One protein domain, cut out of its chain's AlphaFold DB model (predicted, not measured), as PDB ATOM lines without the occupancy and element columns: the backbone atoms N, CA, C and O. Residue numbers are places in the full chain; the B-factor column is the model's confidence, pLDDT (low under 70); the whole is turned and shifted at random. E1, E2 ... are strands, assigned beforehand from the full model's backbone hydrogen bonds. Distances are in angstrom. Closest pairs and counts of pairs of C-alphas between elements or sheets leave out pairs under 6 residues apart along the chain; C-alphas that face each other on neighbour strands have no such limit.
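Overview. This is residues 361 to 428 of the 600 residues of an uncharacterized protein of Candidatus Poseidoniales archaeon (UniProt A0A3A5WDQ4). With little regular structure, the backbone winds in two stacked turns, residues 371 to 388 and 389 to 408, with the short strands E1 and E2 side by side on one wall. Residues 361 to 370 lead in as a loose tail, and residues 409 to 428 fold over the second turn's side. The printed part has 68 residues, no named helix and two strands, E1 then E2, in a parallel sheet; the class is all strand, with 6 residues in named elements. The whole is compact, with a radius of gyration of the C-alphas of 11.8 A and spans of 30 by 29 by 19 A.

Arrangement. Look first at E1, residues 382 to 384, then at E2, residues 402 to 404: they are parallel neighbours, 9 degrees between directions. C-alphas 384 and 404 face each other at 4.7 A; N 383 and O 402 are within hydrogen-bond range at 2.9 A.

Along the chain. Find C-alpha 382 at (108.783, 130.166, 116.267); E1 runs 6.6 A from there. E2 runs 6.7 A to C-alpha 404 at (101.546, 126.075, 116.800).

Size, cuts and confidence. The printed part has no cut, and the E1 to E2 link is long, 17 residues. Find pLDDT under 70 at residues 361 to 370, 417 to 419 and 423 to 428.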
ATOM      1  N   GLY A 361     111.463 109.645 117.085       27.00
ATOM      2  CA  GLY A 361     110.242 109.226 117.801       27.00
ATOM      3  C   GLY A 361     110.322 109.065 119.329       27.00
ATOM      4  O   GLY A 361     109.363 108.574 119.926       27.00
ATOM      5  N   ILE A 362     111.404 109.491 119.989       32.47
ATOM      6  CA  ILE A 362     111.493 109.420 121.457       32.47
ATOM      7  C   ILE A 362     110.664 110.523 122.103       32.47
ATOM      8  O   ILE A 362     110.984 111.711 122.044       32.47
ATOM      9  N   ASN A 363     109.589 110.085 122.751       31.91
ATOM     10  CA  ASN A 363     108.640 110.939 123.434       31.91
ATOM     11  C   ASN A 363     109.158 111.302 124.834       31.91
ATOM     12  O   ASN A 363     109.176 110.455 125.725       31.91
ATOM     13  N   ILE A 364     109.512 112.567 125.068       37.56
ATOM     14  CA  ILE A 364     109.858 113.068 126.408       37.56
ATOM     15  C   ILE A 364     108.573 113.503 127.128       37.56
ATOM     16  O   ILE A 364     108.383 114.663 127.497       37.56
ATOM     17  N   TYR A 365     107.669 112.542 127.334       31.16
ATOM     18  CA  TYR A 365     106.603 112.669 128.325       31.16
ATOM     19  C   TYR A 365     107.236 112.592 129.720       31.16
ATOM     20  O   TYR A 365     107.477 111.502 130.233       31.16
ATOM     21  N   GLY A 366     107.521 113.741 130.342       33.59
ATOM     22  CA  GLY A 366     108.248 113.739 131.613       33.59
ATOM     23  C   GLY A 366     108.284 115.058 132.380       33.59
ATOM     24  O   GLY A 366     109.314 115.708 132.396       33.59
ATOM     25  N   GLN A 367     107.196 115.333 133.109       36.59
ATOM     26  CA  GLN A 367     107.138 116.121 134.359       36.59
ATOM     27  C   GLN A 367     107.364 117.651 134.320       36.59
ATOM     28  O   GLN A 367     108.445 118.139 134.030       36.59
ATOM     29  N   GLU A 368     106.322 118.378 134.751       42.16
ATOM     30  CA  GLU A 368     106.342 119.644 135.519       42.16
ATOM     31  C   GLU A 368     107.645 120.478 135.465       42.16
ATOM     32  O   GLU A 368     108.405 120.556 136.433       42.16
ATOM     33  N   PHE A 369     107.889 121.160 134.342       53.16
ATOM     34  CA  PHE A 369     109.043 122.046 134.189       53.16
ATOM     35  C   PHE A 369     108.698 123.501 134.554       53.16
ATOM     36  O   PHE A 369     108.225 124.264 133.711       53.16
ATOM     37  N   GLU A 370     109.052 123.943 135.768       59.66
ATOM     38  CA  GLU A 370     109.158 125.379 136.107       59.66
ATOM     39  C   GLU A 370     110.371 126.030 135.390       59.66
ATOM     40  O   GLU A 370     111.284 126.568 136.018       59.66
ATOM     41  N   MET A 371     110.418 125.979 134.053       73.69
ATOM     42  CA  MET A 371     111.428 126.693 133.262       73.69
ATOM     43  C   MET A 371     111.220 128.208 133.381       73.69
ATOM     44  O   MET A 371     110.132 128.719 133.099       73.69
ATOM     45  N   ASP A 372     112.273 128.940 133.748       82.25
ATOM     46  CA  ASP A 372     112.221 130.395 133.903       82.25
ATOM     47  C   ASP A 372     112.654 131.136 132.628       82.25
ATOM     48  O   ASP A 372     113.830 131.422 132.417       82.25
ATOM     49  N   PHE A 373     111.676 131.492 131.792       87.00
ATOM     50  CA  PHE A 373     111.858 132.351 130.615       87.00
ATOM     51  C   PHE A 373     111.674 133.847 130.936       87.00
ATOM     52  O   PHE A 373     111.529 134.663 130.013       87.00
ATOM     53  N   SER A 374     111.627 134.243 132.215       89.12
ATOM     54  CA  SER A 374     111.259 135.607 132.594       89.12
ATOM     55  C   SER A 374     112.255 136.653 132.100       89.12
ATOM     56  O   SER A 374     113.472 136.478 132.115       89.12
ATOM     57  N   ASN A 375     111.722 137.800 131.676       91.88
ATOM     58  CA  ASN A 375     112.482 138.951 131.173       91.88
ATOM     59  C   ASN A 375     113.361 138.678 129.929       91.88
ATOM     60  O   ASN A 375     114.136 139.554 129.539       91.88
ATOM     61  N   LEU A 376     113.240 137.512 129.280       92.62
ATOM     62  CA  LEU A 376     113.934 137.217 128.025       92.62
ATOM     63  C   LEU A 376     113.297 137.955 126.841       92.62
ATOM     64  O   LEU A 376     112.123 138.336 126.884       92.62
ATOM     65  N   ASN A 377     114.049 138.123 125.750       94.94
ATOM     66  CA  ASN A 377     113.472 138.533 124.475       94.94
ATOM     67  C   ASN A 377     113.364 137.336 123.527       94.94
ATOM     68  O   ASN A 377     114.364 136.867 122.999       94.94
ATOM     69  N   LEU A 378     112.133 136.887 123.299       93.56
ATOM     70  CA  LEU A 378     111.755 135.829 122.364       93.56
ATOM     71  C   LEU A 378     110.881 136.391 121.225       93.56
ATOM     72  O   LEU A 378     110.111 135.667 120.606       93.56
ATOM     73  N   SER A 379     110.948 137.697 120.944       94.44
ATOM     74  CA  SER A 379     110.120 138.305 119.897       94.44
ATOM     75  C   SER A 379     110.426 137.714 118.524       94.44
ATOM     76  O   SER A 379     111.582 137.484 118.167       94.44
ATOM     77  N   ASN A 380     109.373 137.491 117.739       92.81
ATOM     78  CA  ASN A 380     109.402 136.777 116.460       92.81
ATOM     79  C   ASN A 380     109.908 135.322 116.540       92.81
ATOM     80  O   ASN A 380     110.254 134.759 115.501       92.81
ATOM     81  N   ALA A 381     109.975 134.713 117.733       91.06
ATOM     82  CA  ALA A 381     110.298 133.296 117.863       91.06
ATOM     83  C   ALA A 381     109.243 132.411 117.177       91.06
ATOM     84  O   ALA A 381     108.097 132.816 116.962       91.06
ATOM     85  N   TRP A 382     109.647 131.196 116.831       85.25
ATOM     86  CA  TRP A 382     108.783 130.166 116.267       85.25
ATOM     87  C   TRP A 382     108.676 129.031 117.276       85.25
ATOM     88  O   TRP A 382     109.692 128.424 117.604       85.25
ATOM     89  N   ILE A 383     107.480 128.779 117.802       85.38
ATOM     90  CA  ILE A 383     107.250 127.802 118.866       85.38
ATOM     91  C   ILE A 383     106.214 126.787 118.388       85.38
ATOM     92  O   ILE A 383     105.103 127.159 118.011       85.38
ATOM     93  N   GLU A 384     106.596 125.512 118.369       77.94
ATOM     94  CA  GLU A 384     105.839 124.457 117.697       77.94
ATOM     95  C   GLU A 384     105.910 123.115 118.449       77.94
ATOM     96  O   GLU A 384     106.955 122.764 119.007       77.94
ATOM     97  N   ASN A 385     104.798 122.369 118.479       72.00
ATOM     98  CA  ASN A 385     104.658 121.025 119.076       72.00
ATOM     99  C   ASN A 385     105.084 120.898 120.558       72.00
ATOM    100  O   ASN A 385     105.298 119.798 121.063       72.00
ATOM    101  N   SER A 386     105.260 122.016 121.262       75.00
ATOM    102  CA  SER A 386     105.984 122.066 122.538       75.00
ATOM    103  C   SER A 386     105.053 122.058 123.756       75.00
ATOM    104  O   SER A 386     103.879 122.404 123.658       75.00
ATOM    105  N   ASN A 387     105.575 121.730 124.940       75.31
ATOM    106  CA  ASN A 387     104.849 121.904 126.201       75.31
ATOM    107  C   ASN A 387     105.590 122.888 127.119       75.31
ATOM    108  O   ASN A 387     106.741 122.654 127.481       75.31
ATOM    109  N   PHE A 388     104.916 123.983 127.480       80.00
ATOM    110  CA  PHE A 388     105.391 125.010 128.408       80.00
ATOM    111  C   PHE A 388     104.520 125.130 129.666       80.00
ATOM    112  O   PHE A 388     104.674 126.109 130.389       80.00
ATOM    113  N   GLU A 389     103.609 124.195 129.949       80.19
ATOM    114  CA  GLU A 389     102.771 124.224 131.155       80.19
ATOM    115  C   GLU A 389     103.617 124.412 132.429       80.19
ATOM    116  O   GLU A 389     104.570 123.675 132.676       80.19
ATOM    117  N   GLY A 390     103.293 125.438 133.225       77.50
ATOM    118  CA  GLY A 390     104.047 125.819 134.425       77.50
ATOM    119  C   GLY A 390     105.243 126.758 134.194       77.50
ATOM    120  O   GLY A 390     105.735 127.350 135.155       77.50
ATOM    121  N   ALA A 391     105.690 126.973 132.953       82.19
ATOM    122  CA  ALA A 391     106.858 127.806 132.660       82.19
ATOM    123  C   ALA A 391     106.620 129.310 132.925       82.19
ATOM    124  O   ALA A 391     105.585 129.889 132.585       82.19
ATOM    125  N   ASN A 392     107.619 129.995 133.485       84.62
ATOM    126  CA  ASN A 392     107.521 131.406 133.849       84.62
ATOM    127  C   ASN A 392     107.885 132.333 132.675       84.62
ATOM    128  O   ASN A 392     109.055 132.596 132.419       84.62
ATOM    129  N   PHE A 393     106.877 132.910 132.014       87.62
ATOM    130  CA  PHE A 393     107.037 133.926 130.956       87.62
ATOM    131  C   PHE A 393     106.841 135.377 131.463       87.62
ATOM    132  O   PHE A 393     106.446 136.280 130.717       87.62
ATOM    133  N   SER A 394     107.055 135.645 132.759       88.81
ATOM    134  CA  SER A 394     106.826 136.988 133.311       88.81
ATOM    135  C   SER A 394     107.822 138.026 132.771       88.81
ATOM    136  O   SER A 394     109.036 137.879 132.850       88.81
ATOM    137  N   GLY A 395     107.304 139.113 132.190       89.12
ATOM    138  CA  GLY A 395     108.133 140.172 131.597       89.12
ATOM    139  C   GLY A 395     108.841 139.789 130.289       89.12
ATOM    140  O   GLY A 395     109.563 140.619 129.741       89.12
ATOM    141  N   THR A 396     108.638 138.574 129.776       91.31
ATOM    142  CA  THR A 396     109.223 138.094 128.520       91.31
ATOM    143  C   THR A 396     108.645 138.864 127.332       91.31
ATOM    144  O   THR A 396     107.427 139.000 127.193       91.31
ATOM    145  N   ASN A 397     109.499 139.365 126.437       93.25
ATOM    146  CA  ASN A 397     109.045 139.948 125.177       93.25
ATOM    147  C   ASN A 397     108.775 138.824 124.172       93.25
ATOM    148  O   ASN A 397     109.706 138.288 123.584       93.25
ATOM    149  N   ILE A 398     107.500 138.506 123.967       90.50
ATOM    150  CA  ILE A 398     107.009 137.508 123.004       90.50
ATOM    151  C   ILE A 398     106.242 138.157 121.833       90.50
ATOM    152  O   ILE A 398     105.448 137.506 121.159       90.50
ATOM    153  N   ASN A 399     106.476 139.441 121.538       90.56
ATOM    154  CA  ASN A 399     105.815 140.127 120.421       90.56
ATOM    155  C   ASN A 399     106.168 139.491 119.059       90.56
ATOM    156  O   ASN A 399     107.343 139.283 118.764       90.56
ATOM    157  N   GLY A 400     105.167 139.203 118.223       87.44
ATOM    158  CA  GLY A 400     105.353 138.555 116.917       87.44
ATOM    159  C   GLY A 400     105.719 137.066 116.972       87.44
ATOM    160  O   GLY A 400     106.009 136.490 115.930       87.44
ATOM    161  N   THR A 401     105.730 136.451 118.160       88.62
ATOM    162  CA  THR A 401     105.983 135.009 118.326       88.62
ATOM    163  C   THR A 401     104.865 134.196 117.689       88.62
ATOM    164  O   THR A 401     103.690 134.483 117.915       88.62
ATOM    165  N   VAL A 402     105.236 133.174 116.922       83.38
ATOM    166  CA  VAL A 402     104.311 132.188 116.360       83.38
ATOM    167  C   VAL A 402     104.204 131.010 117.324       83.38
ATOM    168  O   VAL A 402     105.226 130.533 117.813       83.38
ATOM    169  N   TRP A 403     102.978 130.551 117.571       81.38
ATOM    170  CA  TRP A 403     102.663 129.395 118.411       81.38
ATOM    171  C   TRP A 403     101.814 128.415 117.599       81.38
ATOM    172  O   TRP A 403     100.800 128.830 117.036       81.38
ATOM    173  N   ILE A 404     102.233 127.153 117.525       73.69
ATOM    174  CA  ILE A 404     101.546 126.075 116.800       73.69
ATOM    175  C   ILE A 404     101.565 124.819 117.674       73.69
ATOM    176  O   ILE A 404     102.623 124.435 118.174       73.69
ATOM    177  N   SER A 405     100.411 124.190 117.881       74.50
ATOM    178  CA  SER A 405     100.235 122.910 118.587       74.50
ATOM    179  C   SER A 405     101.038 122.814 119.886       74.50
ATOM    180  O   SER A 405     101.706 121.822 120.168       74.50
ATOM    181  N   THR A 406     101.023 123.902 120.658       74.62
ATOM    182  CA  THR A 406     101.877 124.106 121.827       74.62
ATOM    183  C   THR A 406     101.030 124.298 123.077       74.62
ATOM    184  O   THR A 406     100.149 125.152 123.112       74.62
ATOM    185  N   ILE A 407     101.326 123.561 124.146       79.00
ATOM    186  CA  ILE A 407     100.690 123.773 125.450       79.00
ATOM    187  C   ILE A 407     101.321 125.013 126.097       79.00
ATOM    188  O   ILE A 407     102.526 125.072 126.342       79.00
ATOM    189  N   CYS A 408     100.497 126.025 126.345       81.38
ATOM    190  CA  CYS A 408     100.875 127.306 126.925       81.38
ATOM    191  C   CYS A 408     101.222 127.196 128.427       81.38
ATOM    192  O   CYS A 408     100.787 126.257 129.094       81.38
ATOM    193  N   PRO A 409     101.888 128.215 129.015       80.62
ATOM    194  CA  PRO A 409     102.215 128.293 130.447       80.62
ATOM    195  C   PRO A 409     101.114 127.978 131.467       80.62
ATOM    196  O   PRO A 409     101.414 127.649 132.611       80.62
ATOM    197  N   ASN A 410      99.845 128.076 131.081       78.44
ATOM    198  CA  ASN A 410      98.686 127.794 131.924       78.44
ATOM    199  C   ASN A 410      97.929 126.503 131.544       78.44
ATOM    200  O   ASN A 410      96.763 126.375 131.915       78.44
ATOM    201  N   GLY A 411      98.543 125.606 130.766       75.62
ATOM    202  CA  GLY A 411      97.979 124.305 130.382       75.62
ATOM    203  C   GLY A 411      96.991 124.327 129.206       75.62
ATOM    204  O   GLY A 411      96.468 123.282 128.834       75.62
ATOM    205  N   MET A 412      96.713 125.488 128.599       77.69
ATOM    206  CA  MET A 412      95.813 125.586 127.433       77.69
ATOM    207  C   MET A 412      96.576 125.391 126.114       77.69
ATOM    208  O   MET A 412      97.745 125.760 126.035       77.69
ATOM    209  N   ASN A 413      95.940 124.864 125.064       76.81
ATOM    210  CA  ASN A 413      96.577 124.709 123.751       76.81
ATOM    211  C   ASN A 413      96.622 126.058 123.006       76.81
ATOM    212  O   ASN A 413      95.615 126.758 122.923       76.81
ATOM    213  N   SER A 414      97.770 126.425 122.431       75.69
ATOM    214  CA  SER A 414      97.943 127.622 121.598       75.69
ATOM    215  C   SER A 414      96.935 127.702 120.458       75.69
ATOM    216  O   SER A 414      96.514 128.794 120.075       75.69
ATOM    217  N   ASP A 415      96.533 126.548 119.928       73.88
ATOM    218  CA  ASP A 415      95.691 126.461 118.742       73.88
ATOM    219  C   ASP A 415      94.233 126.867 119.016       73.88
ATOM    220  O   ASP A 415      93.495 127.123 118.065       73.88
ATOM    221  N   ASP A 416      93.846 127.055 120.282       71.69
ATOM    222  CA  ASP A 416      92.535 127.574 120.694       71.69
ATOM    223  C   ASP A 416      92.437 129.124 120.669       71.69
ATOM    224  O   ASP A 416      91.339 129.677 120.810       71.69
ATOM    225  N   PHE A 417      93.550 129.854 120.471       67.31
ATOM    226  CA  PHE A 417      93.632 131.321 120.644       67.31
ATOM    227  C   PHE A 417      94.186 132.059 119.411       67.31
ATOM    228  O   PHE A 417      95.158 131.616 118.804       67.31
ATOM    229  N   GLU A 418      93.593 133.199 119.025       66.06
ATOM    230  CA  GLU A 418      93.986 133.960 117.814       66.06
ATOM    231  C   GLU A 418      95.456 134.393 117.859       66.06
ATOM    232  O   GLU A 418      96.188 134.317 116.876       66.06
ATOM    233  N   ASP A 419      95.864 134.849 119.040       69.88
ATOM    234  CA  ASP A 419      97.195 135.349 119.361       69.88
ATOM    235  C   ASP A 419      98.117 134.202 119.878       69.88
ATOM    236  O   ASP A 419      99.224 134.451 120.364       69.88
ATOM    237  N   GLY A 420      97.679 132.937 119.830       78.88
ATOM    238  CA  GLY A 420      98.368 131.811 120.469       78.88
ATOM    239  C   GLY A 420      98.432 131.971 121.994       78.88
ATOM    240  O   GLY A 420      97.473 132.403 122.634       78.88
ATOM    241  N   CYS A 421      99.586 131.696 122.609       77.69
ATOM    242  CA  CYS A 421      99.742 131.878 124.061       77.69
ATOM    243  C   CYS A 421      99.763 133.358 124.519       77.69
ATOM    244  O   CYS A 421      99.775 133.627 125.722       77.69
ATOM    245  N   LEU A 422      99.761 134.333 123.600       75.00
ATOM    246  CA  LEU A 422      99.668 135.764 123.911       75.00
ATOM    247  C   LEU A 422      98.209 136.177 124.135       75.00
ATOM    248  O   LEU A 422      97.341 135.810 123.358       75.00
ATOM    249  N   ASN A 423      97.937 137.010 125.145       68.62
ATOM    250  CA  ASN A 423      96.636 137.650 125.440       68.62
ATOM    251  C   ASN A 423      95.403 136.738 125.620       68.62
ATOM    252  O   ASN A 423      94.385 137.236 126.096       68.62
ATOM    253  N   GLN A 424      95.479 135.457 125.247       63.72
ATOM    254  CA  GLN A 424      94.441 134.430 125.339       63.72
ATOM    255  C   GLN A 424      93.077 134.920 124.840       63.72
ATOM    256  O   GLN A 424      92.033 134.656 125.435       63.72
ATOM    257  N   LYS A 425      93.093 135.646 123.714       56.75
ATOM    258  CA  LYS A 425      91.875 135.894 122.945       56.75
ATOM    259  C   LYS A 425      91.481 134.574 122.300       56.75
ATOM    260  O   LYS A 425      92.128 134.147 121.347       56.75
ATOM    261  N   GLU A 426      90.486 133.907 122.880       52.53
ATOM    262  CA  GLU A 426      89.868 132.710 122.301       52.53
ATOM    263  C   GLU A 426      89.570 132.978 120.821       52.53
ATOM    264  O   GLU A 426      89.059 134.054 120.502       52.53
ATOM    265  N   LYS A 427      89.813 132.013 119.923       51.75
ATOM    266  CA  LYS A 427      89.399 132.092 118.499       51.75
ATOM    267  C   LYS A 427      87.872 132.105 118.315       51.75
ATOM    268  O   LYS A 427      87.366 131.762 117.256       51.75
ATOM    269  N   ARG A 428      87.105 132.396 119.371       48.12
ATOM    270  CA  ARG A 428      85.668 132.159 119.437       48.12
ATOM    271  C   ARG A 428      84.870 133.449 119.511       48.12
ATOM    272  O   ARG A 428      85.094 134.348 120.321       48.12
TER     273      ARG A 428